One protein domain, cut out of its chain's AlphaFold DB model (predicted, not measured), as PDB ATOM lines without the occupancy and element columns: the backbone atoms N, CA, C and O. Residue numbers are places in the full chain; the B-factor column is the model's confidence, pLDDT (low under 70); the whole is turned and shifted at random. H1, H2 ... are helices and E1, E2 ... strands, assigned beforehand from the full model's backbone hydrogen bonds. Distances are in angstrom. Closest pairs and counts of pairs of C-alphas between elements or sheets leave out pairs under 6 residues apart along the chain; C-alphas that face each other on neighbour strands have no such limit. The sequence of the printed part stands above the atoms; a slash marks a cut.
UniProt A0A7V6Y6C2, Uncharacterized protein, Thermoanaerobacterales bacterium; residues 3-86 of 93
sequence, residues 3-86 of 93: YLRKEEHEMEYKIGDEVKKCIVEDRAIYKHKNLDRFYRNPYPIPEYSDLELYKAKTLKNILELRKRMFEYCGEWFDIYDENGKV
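This is residues 3 to 86 of the 93 residues of an uncharacterized protein of Thermoanaerobacterales bacterium (UniProt A0A7V6Y6C2). A small, strongly twisted sheet of five short strands, E1, E4, E5, E6 and E7, has one helix, H1, packed slantwise over a face of it, and from this body a long two-stranded hairpin, E2 and E3, reaches out as an arm. The arm continues the strands E1 and E4 after a bend in each, makes the longest axis, and its tip, residues 14 to 19, stands free. The printed part has 84 residues with seven named strands and one named helix, in the order E1 E2 E3 E4 E5 E6 H1 E7, and its class is mixed, helices and strands. The five-stranded sheet is branched at E4, and its neighbour pairs are antiparallel, as is the pair E2 and E3. The whole is only just compact, close to loose, with a radius of gyration of the C-alphas of 14.1 A, and only just elongated, with spans of 44 by 29 by 25 A.

E1, residues 3 to 6, begins with C-alpha 3 at (140.575, -19.208, -48.118). E2, residues 9 to 15, is 19.1 A long from first to last C-alpha, and E3, residues 18 to 24, is 18.3 A; C-alpha 18 is at (114.625, -42.318, -53.175). E4 is residues 27 to 32, 15.7 A, and E5 is residues 38 to 42, 13.2 A. E6 is residues 51 to 53. H1, residues 59 to 73, is 20.8 A long. E7, residues 78 to 81, ends with C-alpha 81 at (142.124, -15.091, -52.797).

E4 lies on one side of E1, with N 6 and O 27 2.8 A apart, and E7 on the other side, with N 78 and O 5 2.8 A apart. E1 and E6 lie on one side of E4, and E5, which forms a hairpin with E4, on the other side. N 30 and O 39 of E4 and E5 are 2.8 A apart, as are N 31 and O 52 of E4 and E6; these pairs are within hydrogen-bond range. E1 runs on into E2 at 62 degrees, and E3 runs on into E4 at 68 degrees. In the hairpin E2 and E3, N 11 and O 22 are 2.8 A apart. H1 is on the branched sheet at a height of 9.1 A, over E1 and slantwise to it at 39 degrees on the local plane. The closest C-alphas of E1 and H1, those of Tyr 3 and Ile 62, are 6.7 A apart. H1 is apart from E2 and E3. Every O i to N i+4 pair of H1 is within hydrogen-bond range.

The C-alphas farthest apart, those of Asp 17 and Lys 57, are 44.7 A apart. The printed part has no cut. The link from E5 to E6 is short, the other links are tight, and no link is long. Mean pLDDT of the printed part is 91.5, and no printed residue is under 70.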
ATOM      1  N   TYR A   3     141.633 -18.592 -48.924       96.69
ATOM      2  CA  TYR A   3     140.575 -19.208 -48.118       96.69
ATOM      3  C   TYR A   3     139.814 -20.268 -48.921       96.69
ATOM      4  O   TYR A   3     139.980 -20.373 -50.134       96.69
ATOM      5  N   LEU A   4     139.007 -21.073 -48.226       96.56
ATOM      6  CA  LEU A   4     138.174 -22.112 -48.829       96.56
ATOM      7  C   LEU A   4     136.708 -21.690 -48.825       96.56
ATOM      8  O   LEU A   4     136.170 -21.359 -47.766       96.56
ATOM      9  N   ARG A   5     136.076 -21.750 -49.997       95.62
ATOM     10  CA  ARG A   5     134.653 -21.472 -50.213       95.62
ATOM     11  C   ARG A   5     134.090 -22.476 -51.209       95.62
ATOM     12  O   ARG A   5     134.812 -22.993 -52.058       95.62
ATOM     13  N   LYS A   6     132.811 -22.783 -51.080       94.31
ATOM     14  CA  LYS A   6     132.068 -23.593 -52.026       94.31
ATOM     15  C   LYS A   6     130.766 -22.873 -52.297       94.31
ATOM     16  O   LYS A   6     129.973 -22.689 -51.378       94.31
ATOM     17  N   GLU A   7     130.609 -22.451 -53.542       94.50
ATOM     18  CA  GLU A   7     129.424 -21.727 -53.977       94.50
ATOM     19  C   GLU A   7     128.179 -22.606 -53.871       94.50
ATOM     20  O   GLU A   7     128.258 -23.837 -53.730       94.50
ATOM     21  N   GLU A   8     127.029 -21.942 -53.912       93.56
ATOM     22  CA  GLU A   8     125.746 -22.620 -53.920       93.56
ATOM     23  C   GLU A   8     125.705 -23.658 -55.047       93.56
ATOM     24  O   GLU A   8     126.096 -23.387 -56.184       93.56
ATOM     25  N   HIS A   9     125.263 -24.867 -54.720       90.38
ATOM     26  CA  HIS A   9     125.136 -25.937 -55.699       90.38
ATOM     27  C   HIS A   9     123.989 -26.875 -55.345       90.38
ATOM     28  O   HIS A   9     123.633 -27.055 -54.180       90.38
ATOM     29  N   GLU A  10     123.419 -27.505 -56.367       92.06
ATOM     30  CA  GLU A  10     122.479 -28.598 -56.167       92.06
ATOM     31  C   GLU A  10     123.245 -29.853 -55.726       92.06
ATOM     32  O   GLU A  10     124.263 -30.228 -56.315       92.06
ATOM     33  N   MET A  11     122.750 -30.500 -54.678       86.69
ATOM     34  CA  MET A  11     123.245 -31.778 -54.190       86.69
ATOM     35  C   MET A  11     122.114 -32.800 -54.210       86.69
ATOM     36  O   MET A  11     120.998 -32.538 -53.762       86.69
ATOM     37  N   GLU A  12     122.430 -33.997 -54.688       91.12
ATOM     38  CA  GLU A  12     121.559 -35.158 -54.568       91.12
ATOM     39  C   GLU A  12     121.993 -36.020 -53.384       91.12
ATOM     40  O   GLU A  12     123.178 -36.307 -53.202       91.12
ATOM     41  N   TYR A  13     121.031 -36.459 -52.580       86.50
ATOM     42  CA  TYR A  13     121.262 -37.406 -51.497       86.50
ATOM     43  C   TYR A  13     120.174 -38.477 -51.480       86.50
ATOM     44  O   TYR A  13     119.031 -38.242 -51.876       86.50
ATOM     45  N   LYS A  14     120.543 -39.685 -51.046       90.56
ATOM     46  CA  LYS A  14     119.630 -40.828 -50.988       90.56
ATOM     47  C   LYS A  14     118.999 -40.956 -49.609       90.56
ATOM     48  O   LYS A  14     119.708 -40.929 -48.603       90.56
ATOM     49  N   ILE A  15     117.686 -41.154 -49.576       89.31
ATOM     50  CA  ILE A  15     116.949 -41.598 -48.391       89.31
ATOM     51  C   ILE A  15     116.274 -42.921 -48.759       89.31
ATOM     52  O   ILE A  15     115.270 -42.931 -49.464       89.31
ATOM     53  N   GLY A  16     116.850 -44.045 -48.322       91.00
ATOM     54  CA  GLY A  16     116.437 -45.363 -48.818       91.00
ATOM     55  C   GLY A  16     116.704 -45.489 -50.323       91.00
ATOM     56  O   GLY A  16     117.820 -45.217 -50.771       91.00
ATOM     57  N   ASP A  17     115.679 -45.863 -51.091       92.38
ATOM     58  CA  ASP A  17     115.732 -45.968 -52.558       92.38
ATOM     59  C   ASP A  17     115.405 -44.652 -53.290       92.38
ATOM     60  O   ASP A  17     115.562 -44.563 -54.509       92.38
ATOM     61  N   GLU A  18     114.982 -43.606 -52.575       92.94
ATOM     62  CA  GLU A  18     114.625 -42.318 -53.175       92.94
ATOM     63  C   GLU A  18     115.836 -41.379 -53.269       92.94
ATOM     64  O   GLU A  18     116.571 -41.180 -52.297       92.94
ATOM     65  N   VAL A  19     116.016 -40.746 -54.433       92.69
ATOM     66  CA  VAL A  19     116.979 -39.651 -54.632       92.69
ATOM     67  C   VAL A  19     116.261 -38.325 -54.410       92.69
ATOM     68  O   VAL A  19     115.296 -38.012 -55.105       92.69
ATOM     69  N   LYS A  20     116.744 -37.524 -53.457       92.25
ATOM     70  CA  LYS A  20     116.264 -36.161 -53.219       92.25
ATOM     71  C   LYS A  20     117.315 -35.147 -53.632       92.25
ATOM     72  O   LYS A  20     118.496 -35.323 -53.346       92.25
ATOM     73  N   LYS A  21     116.859 -34.066 -54.260       91.94
ATOM     74  CA  LYS A  21     117.659 -32.878 -54.566       91.94
ATOM     75  C   LYS A  21     117.473 -31.854 -53.453       91.94
ATOM     76  O   LYS A  21     116.351 -31.628 -52.999       91.94
ATOM     77  N   CYS A  22     118.554 -31.229 -53.017       90.62
ATOM     78  CA  CYS A  22     118.507 -30.017 -52.213       90.62
ATOM     79  C   CYS A  22     119.509 -28.996 -52.742       90.62
ATOM     80  O   CYS A  22     120.517 -29.348 -53.354       90.62
ATOM     81  N   ILE A  23     119.224 -27.723 -52.488       91.31
ATOM     82  CA  ILE A  23     120.184 -26.651 -52.717       91.31
ATOM     83  C   ILE A  23     121.047 -26.554 -51.466       91.31
ATOM     84  O   ILE A  23     120.551 -26.409 -50.347       91.31
ATOM     85  N   VAL A  24     122.350 -26.682 -51.664       89.75
ATOM     86  CA  VAL A  24     123.353 -26.414 -50.650       89.75
ATOM     87  C   VAL A  24     123.759 -24.959 -50.798       89.75
ATOM     88  O   VAL A  24     124.394 -24.613 -51.786       89.75
ATOM     89  N   GLU A  25     123.431 -24.142 -49.797       90.81
ATOM     90  CA  GLU A  25     123.846 -22.736 -49.741       90.81
ATOM     91  C   GLU A  25     125.375 -22.584 -49.778       90.81
ATOM     92  O   GLU A  25     126.117 -23.497 -49.386       90.81
ATOM     93  N   ASP A  26     125.821 -21.401 -50.202       94.75
ATOM     94  CA  ASP A  26     127.222 -20.983 -50.219       94.75
ATOM     95  C   ASP A  26     127.855 -21.061 -48.827       94.75
ATOM     96  O   ASP A  26     127.328 -20.530 -47.845       94.75
ATOM     97  N   ARG A  27     129.005 -21.730 -48.734       94.12
ATOM     98  CA  ARG A  27     129.691 -21.990 -47.468       94.12
ATOM     99  C   ARG A  27     131.185 -21.765 -47.572       94.12
ATOM    100  O   ARG A  27     131.825 -22.110 -48.562       94.12
ATOM    101  N   ALA A  28     131.772 -21.310 -46.475       95.69
ATOM    102  CA  ALA A  28     133.215 -21.204 -46.322       95.69
ATOM    103  C   ALA A  28     133.713 -21.922 -45.065       95.69
ATOM    104  O   ALA A  28     132.935 -22.352 -44.206       95.69
ATOM    105  N   ILE A  29     135.036 -22.073 -44.980       95.06
ATOM    106  CA  ILE A  29     135.693 -22.661 -43.814       95.06
ATOM    107  C   ILE A  29     136.065 -21.569 -42.820       95.06
ATOM    108  O   ILE A  29     136.883 -20.694 -43.100       95.06
ATOM    109  N   TYR A  30     135.504 -21.674 -41.624       94.75
ATOM    110  CA  TYR A  30     135.764 -20.792 -40.501       94.75
ATOM    111  C   TYR A  30     136.530 -21.521 -39.399       94.75
ATOM    112  O   TYR A  30     136.460 -22.746 -39.278       94.75
ATOM    113  N   LYS A  31     137.252 -20.773 -38.568       92.81
ATOM    114  CA  LYS A  31     137.936 -21.280 -37.377       92.81
ATOM    115  C   LYS A  31     137.549 -20.433 -36.174       92.81
ATOM    116  O   LYS A  31     137.487 -19.211 -36.258       92.81
ATOM    117  N   HIS A  32     137.305 -21.088 -35.047       90.19
ATOM    118  CA  HIS A  32     137.126 -20.382 -33.786       90.19
ATOM    119  C   HIS A  32     138.479 -19.875 -33.277       90.19
ATOM    120  O   HIS A  32     139.455 -20.626 -33.273       90.19
ATOM    121  N   LYS A  33     138.534 -18.637 -32.782       83.88
ATOM    122  CA  LYS A  33     139.781 -17.989 -32.321       83.88
ATOM    123  C   LYS A  33     140.579 -18.826 -31.319       83.88
ATOM    124  O   LYS A  33     141.800 -18.904 -31.394       83.88
ATOM    125  N   ASN A  34     139.862 -19.483 -30.409       85.25
ATOM    126  CA  ASN A  34     140.448 -20.200 -29.273       85.25
ATOM    127  C   ASN A  34     140.352 -21.729 -29.369       85.25
ATOM    128  O   ASN A  34     140.779 -22.415 -28.445       85.25
ATOM    129  N   LEU A  35     139.753 -22.281 -30.432       86.69
ATOM    130  CA  LEU A  35     139.604 -23.734 -30.572       86.69
ATOM    131  C   LEU A  35     140.305 -24.206 -31.837       86.69
ATOM    132  O   LEU A  35     140.201 -23.586 -32.894       86.69
ATOM    133  N   ASP A  36     140.958 -25.362 -31.758       85.75
ATOM    134  CA  ASP A  36     141.543 -26.007 -32.932       85.75
ATOM    135  C   ASP A  36     140.488 -26.804 -33.714       85.75
ATOM    136  O   ASP A  36     140.598 -28.006 -33.932       85.75
ATOM    137  N   ARG A  37     139.391 -26.129 -34.070       86.62
ATOM    138  CA  ARG A  37     138.266 -26.712 -34.805       86.62
ATOM    139  C   ARG A  37     137.888 -25.841 -35.988       86.62
ATOM    140  O   ARG A  37     137.807 -24.617 -35.874       86.62
ATOM    141  N   PHE A  38     137.631 -26.510 -37.105       90.88
ATOM    142  CA  PHE A  38     137.132 -25.905 -38.330       90.88
ATOM    143  C   PHE A  38     135.626 -26.109 -38.438       90.88
ATOM    144  O   PHE A  38     135.101 -27.167 -38.087       90.88
ATOM    145  N   TYR A  39     134.945 -25.094 -38.951       91.25
ATOM    146  CA  TYR A  39     133.499 -25.052 -39.101       91.25
ATOM    147  C   TYR A  39     133.148 -24.714 -40.549       91.25
ATOM    148  O   TYR A  39     133.791 -23.869 -41.167       91.25
ATOM    149  N   ARG A  40     132.121 -25.380 -41.084       92.06
ATOM    150  CA  ARG A  40     131.549 -25.109 -42.408       92.06
ATOM    151  C   ARG A  40     130.267 -24.318 -42.202       92.06
ATOM    152  O   ARG A  40     129.284 -24.904 -41.765       92.06
ATOM    153  N   ASN A  41     130.294 -23.022 -42.487       92.19
ATOM    154  CA  ASN A  41     129.164 -22.122 -42.248       92.19
ATOM    155  C   ASN A  41     128.823 -21.310 -43.495       92.19
ATOM    156  O   ASN A  41     129.682 -21.206 -44.379       92.19
ATOM    157  N   PRO A  42     127.607 -20.733 -43.551       92.81
ATOM    158  CA  PRO A  42     127.205 -19.837 -44.625       92.81
ATOM    159  C   PRO A  42     128.226 -18.724 -44.860       92.81
ATOM    160  O   PRO A  42     128.829 -18.221 -43.907       92.81
ATOM    161  N   TYR A  43     128.424 -18.358 -46.124       92.69
ATOM    162  CA  TYR A  43     129.303 -17.266 -46.525       92.69
ATOM    163  C   TYR A  43     128.489 -16.094 -47.106       92.69
ATOM    164  O   TYR A  43     127.764 -16.297 -48.077       92.69
ATOM    165  N   PRO A  44     128.624 -14.864 -46.572       90.69
ATOM    166  CA  PRO A  44     129.373 -14.504 -45.368       90.69
ATOM    167  C   PRO A  44     128.652 -14.944 -44.081       90.69
ATOM    168  O   PRO A  44     127.425 -14.948 -44.002       90.69
ATOM    169  N   ILE A  45     129.422 -15.269 -43.040       87.31
ATOM    170  CA  ILE A  45     128.876 -15.529 -41.705       87.31
ATOM    171  C   ILE A  45     128.423 -14.209 -41.049       87.31
ATOM    172  O   ILE A  45     129.069 -13.181 -41.275       87.31
ATOM    173  N   PRO A  46     127.363 -14.208 -40.218       83.31
ATOM    174  CA  PRO A  46     126.970 -13.023 -39.459       83.31
ATOM    175  C   PRO A  46     128.099 -12.486 -38.566       83.31
ATOM    176  O   PRO A  46     128.834 -13.261 -37.953       83.31
ATOM    177  N   GLU A  47     128.180 -11.158 -38.430       76.44
ATOM    178  CA  GLU A  47     129.245 -10.455 -37.687       76.44
ATOM    179  C   GLU A  47     129.342 -10.839 -36.200       76.44
ATOM    180  O   GLU A  47     130.398 -10.698 -35.591       76.44
ATOM    181  N   TYR A  48     128.266 -11.366 -35.613       72.00
ATOM    182  CA  TYR A  48     128.199 -11.756 -34.200       72.00
ATOM    183  C   TYR A  48     128.749 -13.163 -33.908       72.00
ATOM    184  O   TYR A  48     128.540 -13.691 -32.818       72.00
ATOM    185  N   SER A  49     129.404 -13.811 -34.875       80.94
ATOM    186  CA  SER A  49     129.998 -15.133 -34.676       80.94
ATOM    187  C   SER A  49     131.414 -15.038 -34.098       80.94
ATOM    188  O   SER A  49     132.250 -14.303 -34.615       80.94
ATOM    189  N   ASP A  50     131.744 -15.872 -33.105       88.00
ATOM    190  CA  ASP A  50     133.126 -16.060 -32.608       88.00
ATOM    191  C   ASP A  50     134.052 -16.782 -33.614       88.00
ATOM    192  O   ASP A  50     135.176 -17.198 -33.298       88.00
ATOM    193  N   LEU A  51     133.564 -16.984 -34.837       91.62
ATOM    194  CA  LEU A  51     134.221 -17.701 -35.911       91.62
ATOM    195  C   LEU A  51     134.774 -16.723 -36.940       91.62
ATOM    196  O   LEU A  51     134.069 -15.863 -37.459       91.62
ATOM    197  N   GLU A  52     136.037 -16.910 -37.300       92.69
ATOM    198  CA  GLU A  52     136.702 -16.111 -38.323       92.69
ATOM    199  C   GLU A  52     136.920 -16.932 -39.582       92.69
ATOM    200  O   GLU A  52     137.208 -18.130 -39.514       92.69
ATOM    201  N   LEU A  53     136.795 -16.289 -40.746       93.56
ATOM    202  CA  LEU A  53     137.095 -16.934 -42.020       93.56
ATOM    203  C   LEU A  53     138.548 -17.405 -41.992       93.56
ATOM    204  O   LEU A  53     139.468 -16.592 -41.848       93.56
ATOM    205  N   TYR A  54     138.762 -18.710 -42.135       94.56
ATOM    206  CA  TYR A  54     140.108 -19.244 -42.087       94.56
ATOM    207  C   TYR A  54     140.867 -18.836 -43.348       94.56
ATOM    208  O   TYR A  54     140.514 -19.220 -44.465       94.56
ATOM    209  N   LYS A  55     141.940 -18.067 -43.147       95.00
ATOM    210  CA  LYS A  55     142.828 -17.596 -44.207       95.00
ATOM    211  C   LYS A  55     144.232 -18.150 -44.004       95.00
ATOM    212  O   LYS A  55     144.809 -18.039 -42.924       95.00
ATOM    213  N   ALA A  56     144.817 -18.685 -45.065       94.94
ATOM    214  CA  ALA A  56     146.208 -19.103 -45.107       94.94
ATOM    215  C   ALA A  56     147.042 -18.127 -45.944       94.94
ATOM    216  O   ALA A  56     146.602 -17.607 -46.968       94.94
ATOM    217  N   LYS A  57     148.290 -17.887 -45.532       93.38
ATOM    218  CA  LYS A  57     149.213 -17.026 -46.290       93.38
ATOM    219  C   LYS A  57     149.740 -17.694 -47.561       93.38
ATOM    220  O   LYS A  57     150.074 -16.994 -48.507       93.38
ATOM    221  N   THR A  58     149.827 -19.023 -47.578       93.62
ATOM    222  CA  THR A  58     150.463 -19.789 -48.655       93.62
ATOM    223  C   THR A  58     149.483 -20.761 -49.300       93.62
ATOM    224  O   THR A  58     148.616 -21.327 -48.628       93.62
ATOM    225  N   LEU A  59     149.671 -20.999 -50.602       92.12
ATOM    226  CA  LEU A  59     148.869 -21.957 -51.364       92.12
ATOM    227  C   LEU A  59     149.040 -23.390 -50.827       92.12
ATOM    228  O   LEU A  59     148.077 -24.137 -50.702       92.12
ATOM    229  N   LYS A  60     150.257 -23.760 -50.405       92.75
ATOM    230  CA  LYS A  60     150.537 -25.065 -49.787       92.75
ATOM    231  C   LYS A  60     149.654 -25.329 -48.560       92.75
ATOM    232  O   LYS A  60     149.058 -26.396 -48.456       92.75
ATOM    233  N   ASN A  61     149.546 -24.358 -47.651       94.25
ATOM    234  CA  ASN A  61     148.782 -24.534 -46.415       94.25
ATOM    235  C   ASN A  61     147.277 -24.636 -46.690       94.25
ATOM    236  O   ASN A  61     146.597 -25.445 -46.060       94.25
ATOM    237  N   ILE A  62     146.751 -23.845 -47.634       95.69
ATOM    238  CA  ILE A  62     145.327 -23.926 -47.977       95.69
ATOM    239  C   ILE A  62     145.001 -25.223 -48.724       95.69
ATOM    240  O   ILE A  62     143.942 -25.793 -48.487       95.69
ATOM    241  N   LEU A  63     145.912 -25.735 -49.560       94.56
ATOM    242  CA  LEU A  63     145.764 -27.034 -50.224       94.56
ATOM    243  C   LEU A  63     145.769 -28.192 -49.220       94.56
ATOM    244  O   LEU A  63     144.958 -29.109 -49.340       94.56
ATOM    245  N   GLU A  64     146.636 -28.139 -48.206       94.19
ATOM    246  CA  GLU A  64     146.635 -29.126 -47.122       94.19
ATOM    247  C   GLU A  64     145.307 -29.104 -46.357       94.19
ATOM    248  O   GLU A  64     144.697 -30.154 -46.148       94.19
ATOM    249  N   LEU A  65     144.807 -27.913 -46.003       93.75
ATOM    250  CA  LEU A  65     143.493 -27.786 -45.375       93.75
ATOM    251  C   LEU A  65     142.379 -28.304 -46.291       93.75
ATOM    252  O   LEU A  65     141.501 -29.024 -45.827       93.75
ATOM    253  N   ARG A  66     142.421 -27.973 -47.585       94.88
ATOM    254  CA  ARG A  66     141.443 -28.417 -48.584       94.88
ATOM    255  C   ARG A  66     141.346 -29.938 -48.612       94.88
ATOM    256  O   ARG A  66     140.245 -30.477 -48.586       94.88
ATOM    257  N   LYS A  67     142.495 -30.622 -48.603       94.88
ATOM    258  CA  LYS A  67     142.562 -32.085 -48.537       94.88
ATOM    259  C   LYS A  67     141.982 -32.618 -47.226       94.88
ATOM    260  O   LYS A  67     141.143 -33.508 -47.269       94.88
ATOM    261  N   ARG A  68     142.351 -32.035 -46.079       93.06
ATOM    262  CA  ARG A  68     141.796 -32.431 -44.771       93.06
ATOM    263  C   ARG A  68     140.282 -32.247 -44.696       93.06
ATOM    264  O   ARG A  68     139.596 -33.072 -44.107       93.06
ATOM    265  N   MET A  69     139.749 -31.174 -45.280       92.94
ATOM    266  CA  MET A  69     138.304 -30.946 -45.341       92.94
ATOM    267  C   MET A  69     137.620 -31.994 -46.215       92.94
ATOM    268  O   MET A  69     136.605 -32.542 -45.793       92.94
ATOM    269  N   PHE A  70     138.198 -32.339 -47.367       93.19
ATOM    270  CA  PHE A  70     137.689 -33.436 -48.187       93.19
ATOM    271  C   PHE A  70     137.704 -34.775 -47.436       93.19
ATOM    272  O   PHE A  70     136.706 -35.481 -47.437       93.19
ATOM    273  N   GLU A  71     138.783 -35.096 -46.723       92.88
ATOM    274  CA  GLU A  71     138.858 -36.308 -45.893       92.88
ATOM    275  C   GLU A  71     137.826 -36.298 -44.751       92.88
ATOM    276  O   GLU A  71     137.255 -37.333 -44.424       92.88
ATOM    277  N   TYR A  72     137.555 -35.128 -44.163       89.06
ATOM    278  CA  TYR A  72     136.609 -34.978 -43.057       89.06
ATOM    279  C   TYR A  72     135.139 -35.065 -43.488       89.06
ATOM    280  O   TYR A  72     134.322 -35.622 -42.759       89.06
ATOM    281  N   CYS A  73     134.773 -34.478 -44.631       87.56
ATOM    282  CA  CYS A  73     133.366 -34.333 -45.013       87.56
ATOM    283  C   CYS A  73     132.998 -34.808 -46.418       87.56
ATOM    284  O   CYS A  73     131.832 -34.718 -46.791       87.56
ATOM    285  N   GLY A  74     133.960 -35.307 -47.190       88.38
ATOM    286  CA  GLY A  74     133.753 -35.772 -48.560       88.38
ATOM    287  C   GLY A  74     133.546 -34.652 -49.580       88.38
ATOM    288  O   GLY A  74     133.253 -34.934 -50.738       88.38
ATOM    289  N   GLU A  75     133.694 -33.385 -49.185       88.62
ATOM    290  CA  GLU A  75     133.443 -32.240 -50.059       88.62
ATOM    291  C   GLU A  75     134.725 -31.489 -50.415       88.62
ATOM    292  O   GLU A  75     135.502 -31.083 -49.548       88.62
ATOM    293  N   TRP A  76     134.916 -31.250 -51.714       91.88
ATOM    294  CA  TRP A  76     135.946 -30.342 -52.203       91.88
ATOM    295  C   TRP A  76     135.450 -28.900 -52.158       91.88
ATOM    296  O   TRP A  76     134.407 -28.573 -52.722       91.88
ATOM    297  N   PHE A  77     136.241 -28.045 -51.514       94.06
ATOM    298  CA  PHE A  77     136.071 -26.596 -51.529       94.06
ATOM    299  C   PHE A  77     137.002 -25.985 -52.571       94.06
ATOM    300  O   PHE A  77     138.114 -26.478 -52.784       94.06
ATOM    301  N   ASP A  78     136.567 -24.908 -53.203       95.69
ATOM    302  CA  ASP A  78     137.405 -24.105 -54.078       95.69
ATOM    303  C   ASP A  78     138.296 -23.171 -53.256       95.69
ATOM    304  O   ASP A  78     137.973 -22.794 -52.125       95.69
ATOM    305  N   ILE A  79     139.447 -22.816 -53.823       96.06
ATOM    306  CA  ILE A  79     140.383 -21.877 -53.209       96.06
ATOM    307  C   ILE A  79     140.112 -20.496 -53.783       96.06
ATOM    308  O   ILE A  79     140.025 -20.333 -54.995       96.06
ATOM    309  N   TYR A  80     140.009 -19.508 -52.906       96.06
ATOM    310  CA  TYR A  80     139.836 -18.110 -53.271       96.06
ATOM    311  C   TYR A  80     140.950 -17.262 -52.663       96.06
ATOM    312  O   TYR A  80     141.466 -17.584 -51.590       96.06
ATOM    313  N   ASP A  81     141.288 -16.163 -53.322       95.06
ATOM    314  CA  ASP A  81     142.124 -15.091 -52.797       95.06
ATOM    315  C   ASP A  81     141.418 -13.725 -52.919       95.06
ATOM    316  O   ASP A  81     140.191 -13.649 -52.996       95.06
ATOM    317  N   GLU A  82     142.180 -12.633 -52.857       92.62
ATOM    318  CA  GLU A  82     141.659 -11.269 -53.010       92.62
ATOM    319  C   GLU A  82     141.169 -10.936 -54.430       92.62
ATOM    320  O   GLU A  82     140.366 -10.023 -54.588       92.62
ATOM    321  N   ASN A  83     141.602 -11.694 -55.440       93.69
ATOM    322  CA  ASN A  83     141.227 -11.538 -56.846       93.69
ATOM    323  C   ASN A  83     140.097 -12.491 -57.271       93.69
ATOM    324  O   ASN A  83     139.625 -12.415 -58.405       93.69
ATOM    325  N   GLY A  84     139.649 -13.380 -56.380       93.12
ATOM    326  CA  GLY A  84     138.559 -14.320 -56.632       93.12
ATOM    327  C   GLY A  84     139.008 -15.777 -56.583       93.12
ATOM    328  O   GLY A  84     139.883 -16.144 -55.802       93.12
ATOM    329  N   LYS A  85     138.348 -16.638 -57.366       94.62
ATOM    330  CA  LYS A  85     138.623 -18.080 -57.400       94.62
ATOM    331  C   LYS A  85     139.974 -18.348 -58.066       94.62
ATOM    332  O   LYS A  85     140.241 -17.877 -59.167       94.62
ATOM    333  N   VAL A  86     140.806 -19.140 -57.402       93.38
ATOM    334  CA  VAL A  86     142.140 -19.527 -57.865       93.38
ATOM    335  C   VAL A  86     142.039 -20.805 -58.693       93.38
ATOM    336  O   VAL A  86     141.535 -21.823 -58.213       93.38
TER     337      VAL A  86